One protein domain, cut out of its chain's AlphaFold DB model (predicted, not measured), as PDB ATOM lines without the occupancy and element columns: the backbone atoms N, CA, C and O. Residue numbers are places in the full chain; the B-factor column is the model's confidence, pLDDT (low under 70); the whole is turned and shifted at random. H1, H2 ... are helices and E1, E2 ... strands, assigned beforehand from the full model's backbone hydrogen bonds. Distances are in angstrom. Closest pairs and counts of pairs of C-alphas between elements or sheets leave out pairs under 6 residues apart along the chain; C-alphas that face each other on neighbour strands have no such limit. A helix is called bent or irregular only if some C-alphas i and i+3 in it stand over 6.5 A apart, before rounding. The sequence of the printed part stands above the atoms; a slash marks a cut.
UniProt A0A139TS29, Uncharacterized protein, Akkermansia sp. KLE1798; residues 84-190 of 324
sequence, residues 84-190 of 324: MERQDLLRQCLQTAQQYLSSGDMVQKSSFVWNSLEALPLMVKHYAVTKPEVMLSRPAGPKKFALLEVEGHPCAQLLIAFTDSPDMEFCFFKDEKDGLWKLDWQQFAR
ATOM      1  N   MET A  84     149.937 144.902  82.702       53.09
ATOM      2  CA  MET A  84     150.869 145.737  83.476       53.09
ATOM      3  C   MET A  84     151.575 144.932  84.570       53.09
ATOM      4  O   MET A  84     152.797 144.970  84.676       53.09
ATOM      5  N   GLU A  85     150.821 144.113  85.304       74.00
ATOM      6  CA  GLU A  85     151.371 143.201  86.312       74.00
ATOM      7  C   GLU A  85     152.334 142.182  85.683       74.00
ATOM      8  O   GLU A  85     153.333 141.814  86.295       74.00
ATOM      9  N   ARG A  86     152.106 141.784  84.423       75.31
ATOM     10  CA  ARG A  86     153.021 140.912  83.673       75.31
ATOM     11  C   ARG A  86     154.375 141.577  83.396       75.31
ATOM     12  O   ARG A  86     155.399 140.899  83.472       75.31
ATOM     13  N   GLN A  87     154.400 142.868  83.054       77.44
ATOM     14  CA  GLN A  87     155.652 143.603  82.819       77.44
ATOM     15  C   GLN A  87     156.432 143.820  84.116       77.44
ATOM     16  O   GLN A  87     157.651 143.630  84.139       77.44
ATOM     17  N   ASP A  88     155.737 144.173  85.195       84.00
ATOM     18  CA  ASP A  88     156.359 144.333  86.507       84.00
ATOM     19  C   ASP A  88     156.890 143.001  87.042       84.00
ATOM     20  O   ASP A  88     158.017 142.948  87.535       84.00
ATOM     21  N   LEU A  89     156.144 141.909  86.856       87.62
ATOM     22  CA  LEU A  89     156.594 140.565  87.196       87.62
ATOM     23  C   LEU A  89     157.844 140.160  86.409       87.62
ATOM     24  O   LEU A  89     158.809 139.681  86.997       87.62
ATOM     25  N   LEU A  90     157.871 140.394  85.094       87.12
ATOM     26  CA  LEU A  90     159.061 140.127  84.285       87.12
ATOM     27  C   LEU A  90     160.282 140.892  84.824       87.12
ATOM     28  O   LEU A  90     161.362 140.313  84.941       87.12
ATOM     29  N   ARG A  91     160.113 142.171  85.190       87.00
ATOM     30  CA  ARG A  91     161.185 142.981  85.787       87.00
ATOM     31  C   ARG A  91     161.672 142.380  87.108       87.00
ATOM     32  O   ARG A  91     162.881 142.274  87.301       87.00
ATOM     33  N   GLN A  92     160.754 141.953  87.977       91.38
ATOM     34  CA  GLN A  92     161.085 141.292  89.244       91.38
ATOM     35  C   GLN A  92     161.853 139.984  89.014       91.38
ATOM     36  O   GLN A  92     162.922 139.801  89.584       91.38
ATOM     37  N   CYS A  93     161.373 139.106  88.128       91.38
ATOM     38  CA  CYS A  93     162.043 137.845  87.801       91.38
ATOM     39  C   CYS A  93     163.460 138.060  87.244       91.38
ATOM     40  O   CYS A  93     164.392 137.359  87.639       91.38
ATOM     41  N   LEU A  94     163.641 139.046  86.356       90.19
ATOM     42  CA  LEU A  94     164.958 139.414  85.825       90.19
ATOM     43  C   LEU A  94     165.900 139.895  86.934       90.19
ATOM     44  O   LEU A  94     167.055 139.470  86.983       90.19
ATOM     45  N   GLN A  95     165.402 140.740  87.838       90.12
ATOM     46  CA  GLN A  95     166.175 141.228  88.976       90.12
ATOM     47  C   GLN A  95     166.583 140.082  89.912       90.12
ATOM     48  O   GLN A  95     167.764 139.964  90.240       90.12
ATOM     49  N   THR A  96     165.648 139.198  90.276       92.94
ATOM     50  CA  THR A  96     165.917 138.018  91.112       92.94
ATOM     51  C   THR A  96     166.962 137.104  90.465       92.94
ATOM     52  O   THR A  96     167.911 136.695  91.133       92.94
ATOM     53  N   ALA A  97     166.848 136.819  89.160       90.81
ATOM     54  CA  ALA A  97     167.837 136.014  88.436       90.81
ATOM     55  C   ALA A  97     169.234 136.650  88.479       90.81
ATOM     56  O   ALA A  97     170.218 135.982  88.797       90.81
ATOM     57  N   GLN A  98     169.325 137.951  88.196       88.19
ATOM     58  CA  GLN A  98     170.594 138.672  88.185       88.19
ATOM     59  C   GLN A  98     171.257 138.682  89.567       88.19
ATOM     60  O   GLN A  98     172.461 138.436  89.675       88.19
ATOM     61  N   GLN A  99     170.479 138.944  90.619       90.38
ATOM     62  CA  GLN A  99     170.958 138.941  92.000       90.38
ATOM     63  C   GLN A  99     171.425 137.545  92.423       90.38
ATOM     64  O   GLN A  99     172.528 137.408  92.959       90.38
ATOM     65  N   TYR A 100     170.656 136.499  92.104       92.19
ATOM     66  CA  TYR A 100     171.051 135.116  92.361       92.19
ATOM     67  C   TYR A 100     172.381 134.774  91.679       92.19
ATOM     68  O   TYR A 100     173.297 134.264  92.327       92.19
ATOM     69  N   LEU A 101     172.526 135.079  90.387       87.81
ATOM     70  CA  LEU A 101     173.733 134.755  89.625       87.81
ATOM     71  C   LEU A 101     174.968 135.527  90.109       87.81
ATOM     72  O   LEU A 101     176.057 134.958  90.142       87.81
ATOM     73  N   SER A 102     174.786 136.782  90.526       86.25
ATOM     74  CA  SER A 102     175.867 137.671  90.974       86.25
ATOM     75  C   SER A 102     176.274 137.462  92.439       86.25
ATOM     76  O   SER A 102     177.321 137.949  92.857       86.25
ATOM     77  N   SER A 103     175.469 136.745  93.230       88.81
ATOM     78  CA  SER A 103     175.769 136.455  94.638       88.81
ATOM     79  C   SER A 103     176.968 135.510  94.776       88.81
ATOM     80  O   SER A 103     177.018 134.461  94.122       88.81
ATOM     81  N   GLY A 104     177.915 135.879  95.645       80.62
ATOM     82  CA  GLY A 104     179.194 135.179  95.824       80.62
ATOM     83  C   GLY A 104     179.182 134.045  96.854       80.62
ATOM     84  O   GLY A 104     180.017 133.147  96.771       80.62
ATOM     85  N   ASP A 105     178.230 134.041  97.789       85.38
ATOM     86  CA  ASP A 105     178.080 132.993  98.804       85.38
ATOM     87  C   ASP A 105     176.688 132.336  98.777       85.38
ATOM     88  O   ASP A 105     175.721 132.857  98.212       85.38
ATOM     89  N   MET A 106     176.592 131.139  99.366       88.38
ATOM     90  CA  MET A 106     175.374 130.321  99.308       88.38
ATOM     91  C   MET A 106     174.224 130.871 100.147       88.38
ATOM     92  O   MET A 106     173.066 130.668  99.785       88.38
ATOM     93  N   VAL A 107     174.521 131.576 101.239       88.94
ATOM     94  CA  VAL A 107     173.493 132.161 102.103       88.94
ATOM     95  C   VAL A 107     172.782 133.273 101.343       88.94
ATOM     96  O   VAL A 107     171.553 133.256 101.257       88.94
ATOM     97  N   GLN A 108     173.536 134.158 100.688       91.00
ATOM     98  CA  GLN A 108     172.972 135.175  99.801       91.00
ATOM     99  C   GLN A 108     172.168 134.553  98.658       91.00
ATOM    100  O   GLN A 108     171.008 134.921  98.472       91.00
ATOM    101  N   LYS A 109     172.720 133.557  97.944       92.12
ATOM    102  CA  LYS A 109     171.985 132.870  96.866       92.12
ATOM    103  C   LYS A 109     170.651 132.304  97.350       92.12
ATOM    104  O   LYS A 109     169.641 132.488  96.676       92.12
ATOM    105  N   SER A 110     170.630 131.663  98.520       92.94
ATOM    106  CA  SER A 110     169.412 131.054  99.069       92.94
ATOM    107  C   SER A 110     168.288 132.054  99.344       92.94
ATOM    108  O   SER A 110     167.124 131.675  99.273       92.94
ATOM    109  N   SER A 111     168.594 133.333  99.587       92.88
ATOM    110  CA  SER A 111     167.559 134.354  99.818       92.88
ATOM    111  C   SER A 111     166.664 134.593  98.591       92.88
ATOM    112  O   SER A 111     165.503 134.974  98.735       92.88
ATOM    113  N   PHE A 112     167.177 134.285  97.395       94.75
ATOM    114  CA  PHE A 112     166.472 134.392  96.116       94.75
ATOM    115  C   PHE A 112     165.806 133.083  95.680       94.75
ATOM    116  O   PHE A 112     165.229 133.024  94.594       94.75
ATOM    117  N   VAL A 113     165.905 132.028  96.492       94.75
ATOM    118  CA  VAL A 113     165.430 130.680  96.170       94.75
ATOM    119  C   VAL A 113     164.111 130.400  96.877       94.75
ATOM    120  O   VAL A 113     163.933 130.693  98.060       94.75
ATOM    121  N   TRP A 114     163.170 129.830  96.135       93.81
ATOM    122  CA  TRP A 114     161.888 129.393  96.661       93.81
ATOM    123  C   TRP A 114     162.085 128.201  97.605       93.81
ATOM    124  O   TRP A 114     162.917 127.331  97.345       93.81
ATOM    125  N   ASN A 115     161.358 128.173  98.726       89.31
ATOM    126  CA  ASN A 115     161.574 127.217  99.823       89.31
ATOM    127  C   ASN A 115     163.030 127.193 100.332       89.31
ATOM    128  O   ASN A 115     163.589 126.135 100.617       89.31
ATOM    129  N   SER A 116     163.648 128.371 100.478       89.31
ATOM    130  CA  SER A 116     165.070 128.542 100.827       89.31
ATOM    131  C   SER A 116     165.552 127.718 102.027       89.31
ATOM    132  O   SER A 116     166.658 127.186 101.989       89.31
ATOM    133  N   LEU A 117     164.726 127.560 103.069       88.06
ATOM    134  CA  LEU A 117     165.059 126.760 104.255       88.06
ATOM    135  C   LEU A 117     165.263 125.274 103.930       88.06
ATOM    136  O   LEU A 117     166.141 124.636 104.504       88.06
ATOM    137  N   GLU A 118     164.468 124.732 103.008       88.75
ATOM    138  CA  GLU A 118     164.575 123.343 102.555       88.75
ATOM    139  C   GLU A 118     165.645 123.201 101.465       88.75
ATOM    140  O   GLU A 118     166.366 122.205 101.423       88.75
ATOM    141  N   ALA A 119     165.791 124.213 100.605       90.62
ATOM    142  CA  ALA A 119     166.736 124.197  99.497       90.62
ATOM    143  C   ALA A 119     168.195 124.387  99.941       90.62
ATOM    144  O   ALA A 119     169.080 123.744  99.381       90.62
ATOM    145  N   LEU A 120     168.478 125.228 100.943       92.19
ATOM    146  CA  LEU A 120     169.848 125.594 101.328       92.19
ATOM    147  C   LEU A 120     170.741 124.378 101.667       92.19
ATOM    148  O   LEU A 120     171.844 124.301 101.121       92.19
ATOM    149  N   PRO A 121     170.315 123.395 102.486       92.19
ATOM    150  CA  PRO A 121     171.124 122.197 102.727       92.19
ATOM    151  C   PRO A 121     171.417 121.402 101.444       92.19
ATOM    152  O   PRO A 121     172.520 120.877 101.272       92.19
ATOM    153  N   LEU A 122     170.451 121.343 100.519       91.69
ATOM    154  CA  LEU A 122     170.607 120.669  99.228       91.69
ATOM    155  C   LEU A 122     171.585 121.426  98.323       91.69
ATOM    156  O   LEU A 122     172.438 120.798  97.699       91.69
ATOM    157  N   MET A 123     171.511 122.761  98.310       91.62
ATOM    158  CA  MET A 123     172.436 123.644  97.596       91.62
ATOM    159  C   MET A 123     173.871 123.439  98.067       91.62
ATOM    160  O   MET A 123     174.756 123.228  97.242       91.62
ATOM    161  N   VAL A 124     174.100 123.448  99.384       91.69
ATOM    162  CA  VAL A 124     175.434 123.241  99.969       91.69
ATOM    163  C   VAL A 124     175.993 121.875  99.570       91.69
ATOM    164  O   VAL A 124     177.130 121.787  99.112       91.69
ATOM    165  N   LYS A 125     175.188 120.809  99.679       90.06
ATOM    166  CA  LYS A 125     175.606 119.455  99.289       90.06
ATOM    167  C   LYS A 125     175.898 119.347  97.790       90.06
ATOM    168  O   LYS A 125     176.896 118.747  97.407       90.06
ATOM    169  N   HIS A 126     175.032 119.905  96.947       88.31
ATOM    170  CA  HIS A 126     175.182 119.864  95.494       88.31
ATOM    171  C   HIS A 126     176.423 120.640  95.043       88.31
ATOM    172  O   HIS A 126     177.253 120.110  94.303       88.31
ATOM    173  N   TYR A 127     176.608 121.860  95.547       87.44
ATOM    174  CA  TYR A 127     177.719 122.709  95.132       87.44
ATOM    175  C   TYR A 127     179.075 122.353  95.758       87.44
ATOM    176  O   TYR A 127     180.104 122.867  95.328       87.44
ATOM    177  N   ALA A 128     179.110 121.422  96.717       87.75
ATOM    178  CA  ALA A 128     180.360 120.828  97.187       87.75
ATOM    179  C   ALA A 128     181.061 119.982  96.106       87.75
ATOM    180  O   ALA A 128     182.279 119.820  96.148       87.75
ATOM    181  N   VAL A 129     180.305 119.441  95.143       83.81
ATOM    182  CA  VAL A 129     180.825 118.571  94.070       83.81
ATOM    183  C   VAL A 129     180.564 119.115  92.666       83.81
ATOM    184  O   VAL A 129     181.245 118.731  91.717       83.81
ATOM    185  N   THR A 130     179.606 120.027  92.514       79.19
ATOM    186  CA  THR A 130     179.275 120.690  91.250       79.19
ATOM    187  C   THR A 130     179.592 122.175  91.362       79.19
ATOM    188  O   THR A 130     179.229 122.820  92.338       79.19
ATOM    189  N   LYS A 131     180.266 122.766  90.376       80.12
ATOM    190  CA  LYS A 131     180.502 124.217  90.409       80.12
ATOM    191  C   LYS A 131     179.182 124.957  90.150       80.12
ATOM    192  O   LYS A 131     178.479 124.570  89.215       80.12
ATOM    193  N   PRO A 132     178.846 126.005  90.926       76.19
ATOM    194  CA  PRO A 132     177.701 126.847  90.617       76.19
ATOM    195  C   PRO A 132     177.799 127.414  89.205       76.19
ATOM    196  O   PRO A 132     178.885 127.792  88.763       76.19
ATOM    197  N   GLU A 133     176.663 127.518  88.523       73.06
ATOM    198  CA  GLU A 133     176.597 128.317  87.306       73.06
ATOM    199  C   GLU A 133     176.888 129.779  87.662       73.06
ATOM    200  O   GLU A 133     176.292 130.355  88.580       73.06
ATOM    201  N   VAL A 134     177.849 130.359  86.948       67.06
ATOM    202  CA  VAL A 134     178.263 131.754  87.099       67.06
ATOM    203  C   VAL A 134     177.892 132.486  85.822       67.06
ATOM    204  O   VAL A 134     178.079 131.966  84.722       67.06
ATOM    205  N   MET A 135     177.386 133.707  85.964       66.38
ATOM    206  CA  MET A 135     177.144 134.582  84.824       66.38
ATOM    207  C   MET A 135     178.488 135.052  84.258       66.38
ATOM    208  O   MET A 135     179.105 135.975  84.785       66.38
ATOM    209  N   LEU A 136     178.962 134.371  83.215       64.75
ATOM    210  CA  LEU A 136     180.218 134.703  82.529       64.75
ATOM    211  C   LEU A 136     180.013 135.705  81.386       64.75
ATOM    212  O   LEU A 136     180.948 136.398  80.996       64.75
ATOM    213  N   SER A 137     178.791 135.792  80.864       70.62
ATOM    214  CA  SER A 137     178.407 136.606  79.713       70.62
ATOM    215  C   SER A 137     177.288 137.579  80.092       70.62
ATOM    216  O   SER A 137     176.577 137.397  81.086       70.62
ATOM    217  N   ARG A 138     177.129 138.655  79.315       75.06
ATOM    218  CA  ARG A 138     176.047 139.618  79.549       75.06
ATOM    219  C   ARG A 138     174.727 139.049  79.012       75.06
ATOM    220  O   ARG A 138     174.720 138.491  77.912       75.06
ATOM    221  N   PRO A 139     173.607 139.217  79.737       80.75
ATOM    222  CA  PRO A 139     172.305 138.865  79.196       80.75
ATOM    223  C   PRO A 139     172.000 139.764  77.992       80.75
ATOM    224  O   PRO A 139     172.072 140.989  78.086       80.75
ATOM    225  N   ALA A 140     171.641 139.153  76.865       80.56
ATOM    226  CA  ALA A 140     171.141 139.849  75.682       80.56
ATOM    227  C   ALA A 140     169.666 140.266  75.846       80.56
ATOM    228  O   ALA A 140     169.195 141.166  75.154       80.56
ATOM    229  N   GLY A 141     168.947 139.635  76.780       79.56
ATOM    230  CA  GLY A 141     167.580 139.987  77.159       79.56
ATOM    231  C   GLY A 141     166.642 138.779  77.259       79.56
ATOM    232  O   GLY A 141     167.041 137.647  76.967       79.56
ATOM    233  N   PRO A 142     165.387 138.992  77.691       86.31
ATOM    234  CA  PRO A 142     164.384 137.933  77.747       86.31
ATOM    235  C   PRO A 142     163.972 137.496  76.331       86.31
ATOM    236  O   PRO A 142     163.562 138.318  75.515       86.31
ATOM    237  N   LYS A 143     164.041 136.191  76.049       84.38
ATOM    238  CA  LYS A 143     163.555 135.577  74.797       84.38
ATOM    239  C   LYS A 143     162.103 135.142  74.894       84.38
ATOM    240  O   LYS A 143     161.328 135.343  73.964       84.38
ATOM    241  N   LYS A 144     161.742 134.509  76.010       83.88
ATOM    242  CA  LYS A 144     160.380 134.039  76.272       83.88
ATOM    243  C   LYS A 144     160.024 134.238  77.734       83.88
ATOM    244  O   LYS A 144     160.874 134.085  78.608       83.88
ATOM    245  N   PHE A 145     158.757 134.544  77.975       84.56
ATOM    246  CA  PHE A 145     158.207 134.703  79.311       84.56
ATOM    247  C   PHE A 145     156.756 134.228  79.343       84.56
ATOM    248  O   PHE A 145     155.915 134.749  78.599       84.56
ATOM    249  N   ALA A 146     156.461 133.261  80.205       83.94
ATOM    250  CA  ALA A 146     155.128 132.694  80.367       83.94
ATOM    251  C   ALA A 146     154.764 132.592  81.843       83.94
ATOM    252  O   ALA A 146     155.631 132.446  82.699       83.94
ATOM    253  N   LEU A 147     153.466 132.654  82.112       81.81
ATOM    254  CA  LEU A 147     152.909 132.460  83.435       81.81
ATOM    255  C   LEU A 147     151.900 131.324  83.351       81.81
ATOM    256  O   LEU A 147     150.956 131.378  82.560       81.81
ATOM    257  N   LEU A 148     152.159 130.276  84.114       80.62
ATOM    258  CA  LEU A 148     151.428 129.021  84.063       80.62
ATOM    259  C   LEU A 148     151.110 128.588  85.487       80.62
ATOM    260  O   LEU A 148     151.787 128.992  86.432       80.62
ATOM    261  N   GLU A 149     150.105 127.743  85.636       78.50
ATOM    262  CA  GLU A 149     149.940 126.978  86.864       78.50
ATOM    263  C   GLU A 149     150.715 125.662  86.757       78.50
ATOM    264  O   GLU A 149     150.631 124.961  85.748       78.50
ATOM    265  N   VAL A 150     151.489 125.340  87.791       79.06
ATOM    266  CA  VAL A 150     152.288 124.119  87.887       79.06
ATOM    267  C   VAL A 150     151.976 123.455  89.218       79.06
ATOM    268  O   VAL A 150     152.276 124.007  90.273       79.06
ATOM    269  N   GLU A 151     151.339 122.284  89.161       75.75
ATOM    270  CA  GLU A 151     150.883 121.524  90.339       75.75
ATOM    271  C   GLU A 151     150.141 122.420  91.363       75.75
ATOM    272  O   GLU A 151     150.418 122.380  92.561       75.75
ATOM    273  N   GLY A 152     149.230 123.275  90.882       77.38
ATOM    274  CA  GLY A 152     148.423 124.179  91.713       77.38
ATOM    275  C   GLY A 152     149.108 125.482  92.137       77.38
ATOM    276  O   GLY A 152     148.506 126.269  92.863       77.38
ATOM    277  N   HIS A 153     150.344 125.736  91.696       81.75
ATOM    278  CA  HIS A 153     151.094 126.940  92.053       81.75
ATOM    279  C   HIS A 153     151.346 127.824  90.825       81.75
ATOM    280  O   HIS A 153     151.784 127.318  89.788       81.75
ATOM    281  N   PRO A 154     151.158 129.151  90.920       84.75
ATOM    282  CA  PRO A 154     151.617 130.069  89.884       84.75
ATOM    283  C   PRO A 154     153.144 129.970  89.694       84.75
ATOM    284  O   PRO A 154     153.902 130.250  90.624       84.75
ATOM    285  N   CYS A 155     153.598 129.603  88.490       87.75
ATOM    286  CA  CYS A 155     155.007 129.643  88.074       87.75
ATOM    287  C   CYS A 155     155.191 130.630  86.923       87.75
ATOM    288  O   CYS A 155     154.573 130.512  85.858       87.75
ATOM    289  N   ALA A 156     156.109 131.571  87.120       91.12
ATOM    290  CA  ALA A 156     156.626 132.423  86.067       91.12
ATOM    291  C   ALA A 156     157.848 131.743  85.442       91.12
ATOM    292  O   ALA A 156     158.845 131.503  86.117       91.12
ATOM    293  N   GLN A 157     157.786 131.432  84.153       91.12
ATOM    294  CA  GLN A 157     158.888 130.839  83.402       91.12
ATOM    295  C   GLN A 157     159.566 131.899  82.547       91.12
ATOM    296  O   GLN A 157     158.897 132.671  81.856       91.12
ATOM    297  N   LEU A 158     160.895 131.897  82.543       89.50
ATOM    298  CA  LEU A 158     161.714 132.872  81.839       89.50
ATOM    299  C   LEU A 158     162.871 132.180  81.115       89.50
ATOM    300  O   LEU A 158     163.633 131.432  81.722       89.50
ATOM    301  N   LEU A 159     163.020 132.479  79.825       88.75
ATOM    302  CA  LEU A 159     164.187 132.119  79.023       88.75
ATOM    303  C   LEU A 159     164.980 133.391  78.725       88.75
ATOM    304  O   LEU A 159     164.447 134.315  78.101       88.75
ATOM    305  N   ILE A 160     166.238 133.437  79.152       86.75
ATOM    306  CA  ILE A 160     167.133 134.583  78.957       86.75
ATOM    307  C   ILE A 160     168.196 134.216  77.929       86.75
ATOM    308  O   ILE A 160     168.890 133.213  78.085       86.75
ATOM    309  N   ALA A 161     168.338 135.050  76.900       84.69
ATOM    310  CA  ALA A 161     169.434 134.944  75.952       84.69
ATOM    311  C   ALA A 161     170.723 135.505  76.533       84.69
ATOM    312  O   ALA A 161     170.715 136.552  77.183       84.69
ATOM    313  N   PHE A 162     171.835 134.867  76.194       82.06
ATOM    314  CA  PHE A 162     173.173 135.343  76.507       82.06
ATOM    315  C   PHE A 162     174.012 135.439  75.236       82.06
ATOM    316  O   PHE A 162     173.753 134.740  74.259       82.06
ATOM    317  N   THR A 163     174.989 136.346  75.231       80.12
ATOM    318  CA  THR A 163     175.827 136.604  74.050       80.12
ATOM    319  C   THR A 163     176.769 135.445  73.740       80.12
ATOM    320  O   THR A 163     176.886 135.044  72.587       80.12
ATOM    321  N   ASP A 164     177.393 134.889  74.779       79.31
ATOM    322  CA  ASP A 164     178.519 133.950  74.652       79.31
ATOM    323  C   ASP A 164     178.285 132.634  75.410       79.31
ATOM    324  O   ASP A 164     179.195 131.828  75.592       79.31
ATOM    325  N   SER A 165     177.061 132.411  75.886       74.19
ATOM    326  CA  SER A 165     176.657 131.184  76.569       74.19
ATOM    327  C   SER A 165     175.271 130.743  76.102       74.19
ATOM    328  O   SER A 165     174.513 131.569  75.588       74.19
ATOM    329  N   PRO A 166     174.914 129.458  76.281       80.88
ATOM    330  CA  PRO A 166     173.557 128.994  76.026       80.88
ATOM    331  C   PRO A 166     172.518 129.830  76.777       80.88
ATOM    332  O   PRO A 166     172.799 130.374  77.850       80.88
ATOM    333  N   ASP A 167     171.310 129.899  76.218       85.94
ATOM    334  CA  ASP A 167     170.185 130.534  76.893       85.94
ATOM    335  C   ASP A 167     169.932 129.849  78.244       85.94
ATOM    336  O   ASP A 167     169.961 128.619  78.342       85.94
ATOM    337  N   MET A 168     169.643 130.636  79.280       86.50
ATOM    338  CA  MET A 168     169.365 130.111  80.617       86.50
ATOM    339  C   MET A 168     167.867 130.133  80.903       86.50
ATOM    340  O   MET A 168     167.163 131.096  80.586       86.50
ATOM    341  N   GLU A 169     167.394 129.057  81.521       89.19
ATOM    342  CA  GLU A 169     165.996 128.840  81.873       89.19
ATOM    343  C   GLU A 169     165.793 129.027  83.378       89.19
ATOM    344  O   GLU A 169     166.520 128.457  84.190       89.19
ATOM    345  N   PHE A 170     164.765 129.782  83.751       91.56
ATOM    346  CA  PHE A 170     164.377 130.020  85.137       91.56
ATOM    347  C   PHE A 170     162.873 129.752  85.299       91.56
ATOM    348  O   PHE A 170     162.081 130.146  84.442       91.56
ATOM    349  N   CYS A 171     162.467 129.111  86.397       93.25
ATOM    350  CA  CYS A 171     161.086 129.169  86.896       93.25
ATOM    351  C   CYS A 171     161.109 129.857  88.254       93.25
ATOM    352  O   CYS A 171     162.015 129.627  89.059       93.25
ATOM    353  N   PHE A 172     160.107 130.687  88.494       94.88
ATOM    354  CA  PHE A 172     159.898 131.364  89.756       94.88
ATOM    355  C   PHE A 172     158.539 130.986  90.305       94.88
ATOM    356  O   PHE A 172     157.552 131.039  89.575       94.88
ATOM    357  N   PHE A 173     158.493 130.691  91.593       92.56
ATOM    358  CA  PHE A 173     157.252 130.543  92.337       92.56
ATOM    359  C   PHE A 173     157.107 131.712  93.297       92.56
ATOM    360  O   PHE A 173     158.097 132.270  93.784       92.56
ATOM    361  N   LYS A 174     155.860 132.087  93.570       88.88
ATOM    362  CA  LYS A 174     155.564 133.083  94.591       88.88
ATOM    363  C   LYS A 174     155.744 132.442  95.968       88.88
ATOM    364  O   LYS A 174     155.099 131.446  96.282       88.88
ATOM    365  N   ASP A 175     156.644 132.987  96.774       84.94
ATOM    366  CA  ASP A 175     156.804 132.601  98.171       84.94
ATOM    367  C   ASP A 175     155.627 133.172  98.971       84.94
ATOM    368  O   ASP A 175     155.366 134.373  98.949       84.94
ATOM    369  N   GLU A 176     154.876 132.311  99.651       82.88
ATOM    370  CA  GLU A 176     153.696 132.724 100.415       82.88
ATOM    371  C   GLU A 176     154.052 133.582 101.635       82.88
ATOM    372  O   GLU A 176     153.210 134.337 102.120       82.88
ATOM    373  N   LYS A 177     155.291 133.488 102.141       83.06
ATOM    374  CA  LYS A 177     155.706 134.174 103.371       83.06
ATOM    375  C   LYS A 177     155.943 135.661 103.159       83.06
ATOM    376  O   LYS A 177     155.571 136.460 104.013       83.06
ATOM    377  N   ASP A 178     156.594 136.024 102.059       85.56
ATOM    378  CA  ASP A 178     156.947 137.412 101.741       85.56
ATOM    379  C   ASP A 178     156.306 137.924 100.444       85.56
ATOM    380  O   ASP A 178     156.434 139.101 100.108       85.56
ATOM    381  N   GLY A 179     155.570 137.069  99.730       86.31
ATOM    382  CA  GLY A 179     154.891 137.407  98.485       86.31
ATOM    383  C   GLY A 179     155.831 137.597  97.293       86.31
ATOM    384  O   GLY A 179     155.352 137.999  96.228       86.31
ATOM    385  N   LEU A 180     157.134 137.336  97.449       90.50
ATOM    386  CA  LEU A 180     158.142 137.560  96.417       90.50
ATOM    387  C   LEU A 180     158.240 136.374  95.459       90.50
ATOM    388  O   LEU A 180     158.085 135.216  95.839       90.50
ATOM    389  N   TRP A 181     158.565 136.661  94.201       92.94
ATOM    390  CA  TRP A 181     158.850 135.636  93.201       92.94
ATOM    391  C   TRP A 181     160.297 135.172  93.315       92.94
ATOM    392  O   TRP A 181     161.232 135.931  93.043       92.94
ATOM    393  N   LYS A 182     160.473 133.914  93.714       95.06
ATOM    394  CA  LYS A 182     161.776 133.316  93.999       95.06
ATOM    395  C   LYS A 182     162.064 132.142  93.080       95.06
ATOM    396  O   LYS A 182     161.154 131.444  92.643       95.06
ATOM    397  N   LEU A 183     163.344 131.947  92.785       95.62
ATOM    398  CA  LEU A 183     163.844 130.940  91.858       95.62
ATOM    399  C   LEU A 183     163.585 129.525  92.382       95.62
ATOM    400  O   LEU A 183     163.973 129.194  93.502       95.62
ATOM    401  N   ASP A 184     163.039 128.656  91.541       94.56
ATOM    402  CA  ASP A 184     163.119 127.217  91.759       94.56
ATOM    403  C   ASP A 184     164.538 126.715  91.466       94.56
ATOM    404  O   ASP A 184     164.926 126.444  90.324       94.56
ATOM    405  N   TRP A 185     165.329 126.598  92.529       93.56
ATOM    406  CA  TRP A 185     166.715 126.165  92.428       93.56
ATOM    407  C   TRP A 185     166.861 124.731  91.910       93.56
ATOM    408  O   TRP A 185     167.825 124.446  91.203       93.56
ATOM    409  N   GLN A 186     165.934 123.819  92.222       91.88
ATOM    410  CA  GLN A 186     166.089 122.420  91.812       91.88
ATOM    411  C   GLN A 186     165.912 122.260  90.299       91.88
ATOM    412  O   GLN A 186     166.669 121.506  89.680       91.88
ATOM    413  N   GLN A 187     164.975 123.007  89.700       90.44
ATOM    414  CA  GLN A 187     164.847 123.137  88.244       90.44
ATOM    415  C   GLN A 187     166.123 123.740  87.647       90.44
ATOM    416  O   GLN A 187     166.684 123.184  86.703       90.44
ATOM    417  N   PHE A 188     166.580 124.864  88.211       90.44
ATOM    418  CA  PHE A 188     167.730 125.618  87.714       90.44
ATOM    419  C   PHE A 188     169.023 124.789  87.726       90.44
ATOM    420  O   PHE A 188     169.646 124.579  86.691       90.44
ATOM    421  N   ALA A 189     169.387 124.244  88.888       88.31
ATOM    422  CA  ALA A 189     170.591 123.439  89.078       88.31
ATOM    423  C   ALA A 189     170.454 122.001  88.552       88.31
ATOM    424  O   ALA A 189     171.398 121.217  88.649       88.31
ATOM    425  N   ARG A 190     169.277 121.633  88.021       87.75
ATOM    426  CA  ARG A 190     168.949 120.275  87.555       87.75
ATOM    427  C   ARG A 190     169.252 119.225  88.631       87.75
ATOM    428  O   ARG A 190     169.822 118.166  88.359       87.75
TER     429      ARG A 190
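What this domain is: This is residues 84 to 190 of the 324 residues of an uncharacterized protein of Akkermansia sp. KLE1798 (UniProt A0A139TS29). A curled, strongly twisted sheet of four strands wraps round one long helix, H1, and a small helical hairpin, H2 and H3, follows at the far end of H1. The short H4 lies near H3 and grazes the sheet. The printed part has 107 residues with four named helices and four named strands, which follow along the chain as H1 H2 H3 E1 E2 E3 E4 H4; the sheet, in the order E1 E2 E3 E4, is antiparallel and a meander, each strand the antiparallel neighbour of the one before. The class is mixed, helices and strands; the whole is compact, with a radius of gyration of the C-alphas of 13.4 A and spans of 40 by 35 by 21 A.

Where its parts are: H1, residues 84 to 102, begins at C-alpha 84 (150.869, 145.737, 83.476) and is 27.3 A long. H2 is residues 106 to 111 and H3 residues 116 to 127, 15.0 A. E1, residues 139 to 150, 26.3 A, bends by 57 degrees at residue 147. E2 is residues 153 to 162, 28.3 A; E3 residues 168 to 174, 19.9 A; E4 residues 181 to 183. H4, residues 185 to 188, ends at C-alpha 188 (167.730, 125.618, 87.714).

How they stand to each other: H1 is on the sheet, which curls round it; the closest C-alphas of H1 and E4 are Cys 93 and Trp 181, 6.7 A. N 146 and O 157 of E1 and E2 are 3.0 A apart, N 158 and O 170 of E2 and E3 2.8 A, and N 182 and O 173 of E3 and E4 2.9 A, within hydrogen-bond range. H1 and H2 touch only at the corner, closest at the C-alphas of Tyr 100 and Lys 109, 5.1 A. The hairpin H2 and H3 touches, closest at the C-alphas of Ser 110 and Ser 116, 5.3 A, at a shallow tilt of 30 degrees, opposite ways. H3 is only just irregular: C-alphas 118 and 121 are 6.7 A apart. H1 and H3 are apart. Every O i to N i+4 pair is within range in H1 and H2, 6 of 8 in H3; H4 is too short for one.

The domain as a whole: The C-alphas of Met 84 and Val 129, the two farthest apart, are 41.8 A apart. The printed part has no cut; H3 to E1 is the long link. Residue 84 and residues 134 to 136 have pLDDT under 70.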